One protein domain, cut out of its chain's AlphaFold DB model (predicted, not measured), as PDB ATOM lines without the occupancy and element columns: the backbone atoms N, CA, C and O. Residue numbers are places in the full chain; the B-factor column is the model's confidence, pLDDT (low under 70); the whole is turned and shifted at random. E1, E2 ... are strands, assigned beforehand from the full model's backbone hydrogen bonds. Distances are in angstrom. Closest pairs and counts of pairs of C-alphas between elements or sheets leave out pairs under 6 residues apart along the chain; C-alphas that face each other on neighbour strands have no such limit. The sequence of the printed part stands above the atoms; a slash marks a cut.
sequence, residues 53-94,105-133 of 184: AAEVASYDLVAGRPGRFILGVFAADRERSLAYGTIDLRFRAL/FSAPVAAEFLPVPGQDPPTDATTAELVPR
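Overview. This is residues 53 to 94 and 105 to 133 of the 184 residues of an uncharacterized protein of Acidimicrobiia bacterium (UniProt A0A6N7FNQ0). The model is a loose, open pair of small sheets: a long two-stranded hairpin, E1 and E2, is joined at one end to a three-stranded sheet that is sharply bent along its inner strand, E3. E5 pairs with the first half of E3 and E4 with the second half, and a long loop, residues 114 to 128, joins E4 to E5. The printed part has 71 residues with five named strands, E1 to E5 in chain order, and no named helix. The three-stranded sheet runs E4, E3, E5 and is antiparallel, as is the hairpin; the class is all strand, though just 35 of the 71 residues are in named elements, under half. The outline is elongated, 42 by 26 by 22 A, and the whole is loose, with a radius of gyration of the C-alphas of 14.3 A.

Arrangement. E3, residues 80 to 89, is the inner strand of the larger sheet and bends by 94 degrees at residue 84. Its pairing is staggered: residues 80 to 84 pair with E5, residues 129 to 132, and residues 85 to 89 with E4, residues 109 to 113. E3 and E5 are antiparallel at 162 degrees, with N 81 and O 131 within hydrogen-bond range at 2.8 A. E4 and E3 are antiparallel at 158 degrees, with N 111 and O 87 within hydrogen-bond range at 2.8 A. E4 and E5 are the edge strands and are apart. E2, residues 68 to 75, comes nearest to E3 at the C-alphas of Ala 75 and Ser 81, the closest of the two strands, 5.7 A apart. E2 forms a hairpin with E1, residues 53 to 60, antiparallel at 164 degrees; N 70 and O 58 are within hydrogen-bond range at 2.7 A. E1 is apart from E3, E4 and E5, and E2 is apart from E4.

Along the chain. E3 measures 20.1 A from first to last C-alpha and begins with C-alpha 80 at (-11.961, 35.034, 43.860). E2 measures 23.2 A. E1 measures 21.2 A, begins with C-alpha 53 at (-17.890, 40.656, 35.892) and bends by 52 degrees at residue 57. E4 is 13.2 A long and E5 10.2 A, ending with C-alpha 132 at (-8.915, 32.694, 46.047).

Size, cuts and confidence. The two C-alphas farthest apart are those of Gly 64 and Pro 132, 42.2 A. Residues 95 to 104 are not printed, and C-alphas 94 and 105 are 10.3 A apart across this cut, which falls in the link from E3 to E4. The link from E2 to E3 is tight, that from E1 to E2 short, and that from E4 to E5 long, with 15 residues. The mean pLDDT of the printed part is 85.9, and no printed residue is under 70.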
ATOM      1  N   ALA A  53     -17.034  39.491  35.912       86.69
ATOM      2  CA  ALA A  53     -17.890  40.656  35.892       86.69
ATOM      3  C   ALA A  53     -17.011  41.906  35.772       86.69
ATOM      4  O   ALA A  53     -15.875  41.942  36.253       86.69
ATOM      5  N   ALA A  54     -17.527  42.919  35.083       88.00
ATOM      6  CA  ALA A  54     -16.833  44.173  34.853       88.00
ATOM      7  C   ALA A  54     -17.748  45.343  35.212       88.00
ATOM      8  O   ALA A  54     -18.911  45.374  34.817       88.00
ATOM      9  N   GLU A  55     -17.208  46.319  35.933       89.31
ATOM     10  CA  GLU A  55     -17.889  47.569  36.263       89.31
ATOM     11  C   GLU A  55     -17.097  48.748  35.723       89.31
ATOM     12  O   GLU A  55     -15.870  48.790  35.789       89.31
ATOM     13  N   VAL A  56     -17.806  49.734  35.185       90.06
ATOM     14  CA  VAL A  56     -17.180  50.950  34.672       90.06
ATOM     15  C   VAL A  56     -16.728  51.805  35.851       90.06
ATOM     16  O   VAL A  56     -17.542  52.222  36.670       90.06
ATOM     17  N   ALA A  57     -15.428  52.082  35.922       91.88
ATOM     18  CA  ALA A  57     -14.844  52.923  36.961       91.88
ATOM     19  C   ALA A  57     -14.793  54.395  36.531       91.88
ATOM     20  O   ALA A  57     -15.114  55.286  37.312       91.88
ATOM     21  N   SER A  58     -14.378  54.668  35.289       92.19
ATOM     22  CA  SER A  58     -14.438  56.010  34.697       92.19
ATOM     23  C   SER A  58     -14.270  55.951  33.184       92.19
ATOM     24  O   SER A  58     -13.678  55.014  32.654       92.19
ATOM     25  N   TYR A  59     -14.742  56.971  32.480       90.62
ATOM     26  CA  TYR A  59     -14.482  57.135  31.058       90.62
ATOM     27  C   TYR A  59     -14.326  58.616  30.711       90.62
ATOM     28  O   TYR A  59     -14.863  59.487  31.392       90.62
ATOM     29  N   ASP A  60     -13.564  58.886  29.661       91.00
ATOM     30  CA  ASP A  60     -13.353  60.198  29.062       91.00
ATOM     31  C   ASP A  60     -13.416  60.024  27.543       91.00
ATOM     32  O   ASP A  60     -12.529  59.418  26.937       91.00
ATOM     33  N   LEU A  61     -14.514  60.475  26.943       84.56
ATOM     34  CA  LEU A  61     -14.789  60.329  25.519       84.56
ATOM     35  C   LEU A  61     -14.948  61.724  24.920       84.56
ATOM     36  O   LEU A  61     -15.932  62.414  25.180       84.56
ATOM     37  N   VAL A  62     -13.976  62.131  24.104       88.31
ATOM     38  CA  VAL A  62     -13.985  63.421  23.407       88.31
ATOM     39  C   VAL A  62     -13.807  63.178  21.915       88.31
ATOM     40  O   VAL A  62     -12.864  62.511  21.493       88.31
ATOM     41  N   ALA A  63     -14.704  63.742  21.105       85.75
ATOM     42  CA  ALA A  63     -14.627  63.630  19.653       85.75
ATOM     43  C   ALA A  63     -13.282  64.164  19.124       85.75
ATOM     44  O   ALA A  63     -12.822  65.235  19.522       85.75
ATOM     45  N   GLY A  64     -12.645  63.406  18.229       88.81
ATOM     46  CA  GLY A  64     -11.360  63.777  17.623       88.81
ATOM     47  C   GLY A  64     -10.135  63.613  18.531       88.81
ATOM     48  O   GLY A  64      -9.039  63.994  18.126       88.81
ATOM     49  N   ARG A  65     -10.279  63.047  19.739       88.56
ATOM     50  CA  ARG A  65      -9.161  62.733  20.644       88.56
ATOM     51  C   ARG A  65      -9.203  61.259  21.062       88.56
ATOM     52  O   ARG A  65     -10.288  60.680  21.108       88.56
ATOM     53  N   PRO A  66      -8.054  60.643  21.395       85.31
ATOM     54  CA  PRO A  66      -8.047  59.320  22.007       85.31
ATOM     55  C   PRO A  66      -8.875  59.332  23.295       85.31
ATOM     56  O   PRO A  66      -8.599  60.118  24.203       85.31
ATOM     57  N   GLY A  67      -9.903  58.488  23.351       85.06
ATOM     58  CA  GLY A  67     -10.710  58.300  24.550       85.06
ATOM     59  C   GLY A  67      -9.987  57.440  25.584       85.06
ATOM     60  O   GLY A  67      -9.100  56.651  25.251       85.06
ATOM     61  N   ARG A  68     -10.390  57.565  26.847       88.94
ATOM     62  CA  ARG A  68      -9.942  56.700  27.943       88.94
ATOM     63  C   ARG A  68     -11.148  56.000  28.546       88.94
ATOM     64  O   ARG A  68     -12.126  56.652  28.887       88.94
ATOM     65  N   PHE A  69     -11.058  54.690  28.729       87.94
ATOM     66  CA  PHE A  69     -12.090  53.900  29.389       87.94
ATOM     67  C   PHE A  69     -11.434  53.030  30.460       87.94
ATOM     68  O   PHE A  69     -10.488  52.300  30.173       87.94
ATOM     69  N   ILE A  70     -11.896  53.155  31.698       90.31
ATOM     70  CA  ILE A  70     -11.368  52.453  32.865       90.31
ATOM     71  C   ILE A  70     -12.495  51.616  33.450       90.31
ATOM     72  O   ILE A  70     -13.565  52.130  33.780       90.31
ATOM     73  N   LEU A  71     -12.224  50.330  33.616       90.56
ATOM     74  CA  LEU A  71     -13.149  49.353  34.165       90.56
ATOM     75  C   LEU A  71     -12.461  48.538  35.261       90.56
ATOM     76  O   LEU A  71     -11.263  48.266  35.188       90.56
ATOM     77  N   GLY A  72     -13.215  48.196  36.298       89.75
ATOM     78  CA  GLY A  72     -12.824  47.225  37.307       89.75
ATOM     79  C   GLY A  72     -13.326  45.848  36.898       89.75
ATOM     80  O   GLY A  72     -14.507  45.697  36.608       89.75
ATOM     81  N   VAL A  73     -12.441  44.853  36.885       89.50
ATOM     82  CA  VAL A  73     -12.783  43.456  36.580       89.50
ATOM     83  C   VAL A  73     -12.684  42.626  37.848       89.50
ATOM     84  O   VAL A  73     -11.733  42.761  38.619       89.50
ATOM     85  N   PHE A  74     -13.669  41.768  38.075       87.31
ATOM     86  CA  PHE A  74     -13.754  40.918  39.256       87.31
ATOM     87  C   PHE A  74     -14.377  39.565  38.914       87.31
ATOM     88  O   PHE A  74     -15.089  39.418  37.927       87.31
ATOM     89  N   ALA A  75     -14.108  38.556  39.743       88.31
ATOM     90  CA  ALA A  75     -14.809  37.282  39.641       88.31
ATOM     91  C   ALA A  75     -16.296  37.489  39.960       88.31
ATOM     92  O   ALA A  75     -16.625  38.156  40.949       88.31
ATOM     93  N   ALA A  76     -17.186  36.891  39.167       86.94
ATOM     94  CA  ALA A  76     -18.629  37.007  39.379       86.94
ATOM     95  C   ALA A  76     -19.071  36.471  40.759       86.94
ATOM     96  O   ALA A  76     -20.019  36.981  41.351       86.94
ATOM     97  N   ASP A  77     -18.339  35.497  41.309       85.56
ATOM     98  CA  ASP A  77     -18.614  34.898  42.621       85.56
ATOM     99  C   ASP A  77     -18.186  35.752  43.827       85.56
ATOM    100  O   ASP A  77     -18.559  35.443  44.957       85.56
ATOM    101  N   ARG A  78     -17.407  36.824  43.618       80.62
ATOM    102  CA  ARG A  78     -16.819  37.694  44.659       80.62
ATOM    103  C   ARG A  78     -15.883  37.006  45.670       80.62
ATOM    104  O   ARG A  78     -15.321  37.694  46.535       80.62
ATOM    105  N   GLU A  79     -15.686  35.695  45.573       84.38
ATOM    106  CA  GLU A  79     -14.802  34.900  46.432       84.38
ATOM    107  C   GLU A  79     -13.387  34.804  45.869       84.38
ATOM    108  O   GLU A  79     -12.431  34.565  46.616       84.38
ATOM    109  N   ARG A  80     -13.242  35.025  44.562       87.19
ATOM    110  CA  ARG A  80     -11.961  35.034  43.860       87.19
ATOM    111  C   ARG A  80     -11.595  36.426  43.365       87.19
ATOM    112  O   ARG A  80     -12.377  37.379  43.410       87.19
ATOM    113  N   SER A  81     -10.345  36.587  42.973       85.31
ATOM    114  CA  SER A  81      -9.814  37.828  42.419       85.31
ATOM    115  C   SER A  81      -8.910  37.501  41.244       85.31
ATOM    116  O   SER A  81      -8.253  36.463  41.244       85.31
ATOM    117  N   LEU A  82      -8.899  38.382  40.249       86.19
ATOM    118  CA  LEU A  82      -7.981  38.273  39.126       86.19
ATOM    119  C   LEU A  82      -6.556  38.503  39.644       86.19
ATOM    120  O   LEU A  82      -6.306  39.511  40.309       86.19
ATOM    121  N   ALA A  83      -5.662  37.547  39.413       85.56
ATOM    122  CA  ALA A  83      -4.281  37.614  39.877       85.56
ATOM    123  C   ALA A  83      -3.374  38.283  38.845       85.56
ATOM    124  O   ALA A  83      -2.724  39.276  39.154       85.56
ATOM    125  N   TYR A  84      -3.345  37.724  37.638       88.12
ATOM    126  CA  TYR A  84      -2.500  38.146  36.524       88.12
ATOM    127  C   TYR A  84      -3.054  37.611  35.199       88.12
ATOM    128  O   TYR A  84      -3.999  36.817  35.198       88.12
ATOM    129  N   GLY A  85      -2.440  38.019  34.089       88.88
ATOM    130  CA  GLY A  85      -2.703  37.515  32.738       88.88
ATOM    131  C   GLY A  85      -3.417  38.540  31.862       88.88
ATOM    132  O   GLY A  85      -3.499  39.713  32.214       88.88
ATOM    133  N   THR A  86      -3.931  38.115  30.708       89.75
ATOM    134  CA  THR A  86      -4.571  39.020  29.740       89.75
ATOM    135  C   THR A  86      -6.057  38.714  29.592       89.75
ATOM    136  O   THR A  86      -6.465  37.551  29.605       89.75
ATOM    137  N   ILE A  87      -6.869  39.761  29.442       89.38
ATOM    138  CA  ILE A  87      -8.264  39.658  29.003       89.38
ATOM    139  C   ILE A  87      -8.456  40.428  27.698       89.38
ATOM    140  O   ILE A  87      -7.852  41.481  27.504       89.38
ATOM    141  N   ASP A  88      -9.352  39.944  26.846       91.94
ATOM    142  CA  ASP A  88      -9.779  40.669  25.653       91.94
ATOM    143  C   ASP A  88     -11.067  41.446  25.925       91.94
ATOM    144  O   ASP A  88     -12.077  40.898  26.373       91.94
ATOM    145  N   LEU A  89     -11.043  42.739  25.614       90.00
ATOM    146  CA  LEU A  89     -12.176  43.646  25.746       90.00
ATOM    147  C   LEU A  89     -12.702  44.032  24.368       90.00
ATOM    148  O   LEU A  89     -11.938  44.368  23.465       90.00
ATOM    149  N   ARG A  90     -14.023  44.028  24.206       91.56
ATOM    150  CA  ARG A  90     -14.694  44.491  22.986       91.56
ATOM    151  C   ARG A  90     -15.786  45.470  23.360       91.56
ATOM    152  O   ARG A  90     -16.537  45.239  24.303       91.56
ATOM    153  N   PHE A  91     -15.888  46.544  22.595       86.44
ATOM    154  CA  PHE A  91     -16.864  47.599  22.819       86.44
ATOM    155  C   PHE A  91     -17.892  47.587  21.702       86.44
ATOM    156  O   PHE A  91     -17.567  47.353  20.540       86.44
ATOM    157  N   ARG A  92     -19.138  47.871  22.052       85.94
ATOM    158  CA  ARG A  92     -20.216  48.100  21.098       85.94
ATOM    159  C   ARG A  92     -20.901  49.399  21.480       85.94
ATOM    160  O   ARG A  92     -21.232  49.593  22.647       85.94
ATOM    161  N   ALA A  93     -21.099  50.281  20.508       78.31
ATOM    162  CA  ALA A  93     -21.923  51.460  20.714       78.31
ATOM    163  C   ALA A  93     -23.389  51.024  20.811       78.31
ATOM    164  O   ALA A  93     -23.878  50.304  19.943       78.31
ATOM    165  N   LEU A  94     -24.069  51.446  21.874       78.31
ATOM    166  CA  LEU A  94     -25.519  51.338  21.972       78.31
ATOM    167  C   LEU A  94     -26.100  52.609  21.360       78.31
ATOM    168  O   LEU A  94     -25.705  53.711  21.745       78.31
ATOM    169  N   PHE A 105     -19.542  44.675  17.338       89.50
ATOM    170  CA  PHE A 105     -18.458  44.747  18.319       89.50
ATOM    171  C   PHE A 105     -17.159  45.215  17.660       89.50
ATOM    172  O   PHE A 105     -16.794  44.749  16.576       89.50
ATOM    173  N   SER A 106     -16.406  46.050  18.370       88.56
ATOM    174  CA  SER A 106     -15.054  46.446  17.997       88.56
ATOM    175  C   SER A 106     -14.125  45.236  17.840       88.56
ATOM    176  O   SER A 106     -14.416  44.115  18.288       88.56
ATOM    177  N   ALA A 107     -12.956  45.487  17.248       92.00
ATOM    178  CA  ALA A 107     -11.819  44.591  17.403       92.00
ATOM    179  C   ALA A 107     -11.502  44.396  18.905       92.00
ATOM    180  O   ALA A 107     -11.738  45.326  19.691       92.00
ATOM    181  N   PRO A 108     -11.027  43.205  19.309       91.88
ATOM    182  CA  PRO A 108     -10.590  42.959  20.676       91.88
ATOM    183  C   PRO A 108      -9.395  43.841  21.036       91.88
ATOM    184  O   PRO A 108      -8.507  44.081  20.218       91.88
ATOM    185  N   VAL A 109      -9.403  44.324  22.272       90.00
ATOM    186  CA  VAL A 109      -8.330  45.101  22.885       90.00
ATOM    187  C   VAL A 109      -7.855  44.337  24.112       90.00
ATOM    188  O   VAL A 109      -8.630  44.125  25.043       90.00
ATOM    189  N   ALA A 110      -6.586  43.942  24.107       90.94
ATOM    190  CA  ALA A 110      -5.971  43.237  25.219       90.94
ATOM    191  C   ALA A 110      -5.760  44.178  26.417       90.94
ATOM    192  O   ALA A 110      -5.232  45.284  26.269       90.94
ATOM    193  N   ALA A 111      -6.146  43.722  27.605       87.62
ATOM    194  CA  ALA A 111      -5.828  44.349  28.879       87.62
ATOM    195  C   ALA A 111      -5.035  43.370  29.746       87.62
ATOM    196  O   ALA A 111      -5.490  42.260  30.025       87.62
ATOM    197  N   GLU A 112      -3.851  43.799  30.171       89.25
ATOM    198  CA  GLU A 112      -2.918  42.990  30.948       89.25
ATOM    199  C   GLU A 112      -3.039  43.301  32.443       89.25
ATOM    200  O   GLU A 112      -3.036  44.459  32.872       89.25
ATOM    201  N   PHE A 113      -3.131  42.246  33.245       86.31
ATOM    202  CA  PHE A 113      -3.130  42.291  34.696       86.31
ATOM    203  C   PHE A 113      -1.770  41.856  35.208       86.31
ATOM    204  O   PHE A 113      -1.330  40.723  35.000       86.31
ATOM    205  N   LEU A 114      -1.125  42.776  35.917       86.81
ATOM    206  CA  LEU A 114       0.148  42.509  36.558       86.81
ATOM    207  C   LEU A 114      -0.057  41.672  37.825       86.81
ATOM    208  O   LEU A 114      -1.001  41.936  38.578       86.81
ATOM    209  N   PRO A 115       0.853  40.725  38.103       84.38
ATOM    210  CA  PRO A 115       0.810  39.926  39.317       84.38
ATOM    211  C   PRO A 115       0.914  40.803  40.563       84.38
ATOM    212  O   PRO A 115       1.656  41.792  40.617       84.38
ATOM    213  N   VAL A 116       0.201  40.400  41.610       81.19
ATOM    214  CA  VAL A 116       0.329  41.030  42.924       81.19
ATOM    215  C   VAL A 116       1.708  40.679  43.502       81.19
ATOM    216  O   VAL A 116       2.117  39.519  43.423       81.19
ATOM    217  N   PRO A 117       2.432  41.629  44.132       81.75
ATOM    218  CA  PRO A 117       3.715  41.333  44.762       81.75
ATOM    219  C   PRO A 117       3.652  40.114  45.694       81.75
ATOM    220  O   PRO A 117       2.829  40.069  46.611       81.75
ATOM    221  N   GLY A 118       4.545  39.146  45.470       82.31
ATOM    222  CA  GLY A 118       4.583  37.872  46.198       82.31
ATOM    223  C   GLY A 118       3.874  36.706  45.498       82.31
ATOM    224  O   GLY A 118       3.820  35.622  46.071       82.31
ATOM    225  N   GLN A 119       3.335  36.915  44.295       79.31
ATOM    226  CA  GLN A 119       2.916  35.843  43.390       79.31
ATOM    227  C   GLN A 119       4.055  35.486  42.427       79.31
ATOM    228  O   GLN A 119       4.733  36.384  41.931       79.31
ATOM    229  N   ASP A 120       4.216  34.191  42.141       82.00
ATOM    230  CA  ASP A 120       5.135  33.659  41.127       82.00
ATOM    231  C   ASP A 120       4.315  33.161  39.921       82.00
ATOM    232  O   ASP A 120       3.989  31.972  39.853       82.00
ATOM    233  N   PRO A 121       3.897  34.052  39.000       80.94
ATOM    234  CA  PRO A 121       3.152  33.636  37.821       80.94
ATOM    235  C   PRO A 121       4.044  32.830  36.861       80.94
ATOM    236  O   PRO A 121       5.247  33.092  36.763       80.94
ATOM    237  N   PRO A 122       3.470  31.890  36.092       78.12
ATOM    238  CA  PRO A 122       4.150  31.292  34.951       78.12
ATOM    239  C   PRO A 122       4.593  32.378  33.964       78.12
ATOM    240  O   PRO A 122       3.830  33.297  33.670       78.12
ATOM    241  N   THR A 123       5.796  32.248  33.404       73.94
ATOM    242  CA  THR A 123       6.364  33.220  32.452       73.94
ATOM    243  C   THR A 123       5.499  33.413  31.198       73.94
ATOM    244  O   THR A 123       5.527  34.482  30.599       73.94
ATOM    245  N   ASP A 124       4.685  32.410  30.852       74.62
ATOM    246  CA  ASP A 124       3.840  32.381  29.652       74.62
ATOM    247  C   ASP A 124       2.341  32.512  29.979       74.62
ATOM    248  O   ASP A 124       1.487  32.027  29.234       74.62
ATOM    249  N   ALA A 125       1.986  33.114  31.119       70.44
ATOM    250  CA  ALA A 125       0.592  33.279  31.523       70.44
ATOM    251  C   ALA A 125      -0.148  34.298  30.633       70.44
ATOM    252  O   ALA A 125      -0.326  35.463  30.987       70.44
ATOM    253  N   THR A 126      -0.606  33.853  29.463       76.50
ATOM    254  CA  THR A 126      -1.397  34.669  28.527       76.50
ATOM    255  C   THR A 126      -2.871  34.736  28.909       76.50
ATOM    256  O   THR A 126      -3.565  35.673  28.535       76.50
ATOM    257  N   THR A 127      -3.358  33.761  29.675       82.31
ATOM    258  CA  THR A 127      -4.755  33.680  30.109       82.31
ATOM    259  C   THR A 127      -4.899  34.239  31.514       82.31
ATOM    260  O   THR A 127      -4.087  33.935  32.387       82.31
ATOM    261  N   ALA A 128      -5.940  35.039  31.742       83.19
ATOM    262  CA  ALA A 128      -6.205  35.580  33.065       83.19
ATOM    263  C   ALA A 128      -6.528  34.481  34.092       83.19
ATOM    264  O   ALA A 128      -7.370  33.614  33.852       83.19
ATOM    265  N   GLU A 129      -5.880  34.546  35.256       85.06
ATOM    266  CA  GLU A 129      -6.048  33.568  36.330       85.06
ATOM    267  C   GLU A 129      -6.845  34.143  37.508       85.06
ATOM    268  O   GLU A 129      -6.577  35.241  38.003       85.06
ATOM    269  N   LEU A 130      -7.827  33.370  37.980       84.25
ATOM    270  CA  LEU A 130      -8.620  33.673  39.167       84.25
ATOM    271  C   LEU A 130      -8.072  32.922  40.380       84.25
ATOM    272  O   LEU A 130      -8.131  31.695  40.435       84.25
ATOM    273  N   VAL A 131      -7.635  33.660  41.399       84.06
ATOM    274  CA  VAL A 131      -7.139  33.090  42.661       84.06
ATOM    275  C   VAL A 131      -8.123  33.322  43.806       84.06
ATOM    276  O   VAL A 131      -8.849  34.323  43.799       84.06
ATOM    277  N   PRO A 132      -8.156  32.446  44.828       84.12
ATOM    278  CA  PRO A 132      -8.915  32.694  46.047       84.12
ATOM    279  C   PRO A 132      -8.558  34.051  46.646       84.12
ATOM    280  O   PRO A 132      -7.383  34.385  46.833       84.12
ATOM    281  N   ARG A 133      -9.578  34.847  46.967       78.25
ATOM    282  CA  ARG A 133      -9.362  36.168  47.541       78.25
ATOM    283  C   ARG A 133      -8.727  36.000  48.915       78.25
ATOM    284  O   ARG A 133      -9.315  35.393  49.813       78.25
TER     285      ARG A 133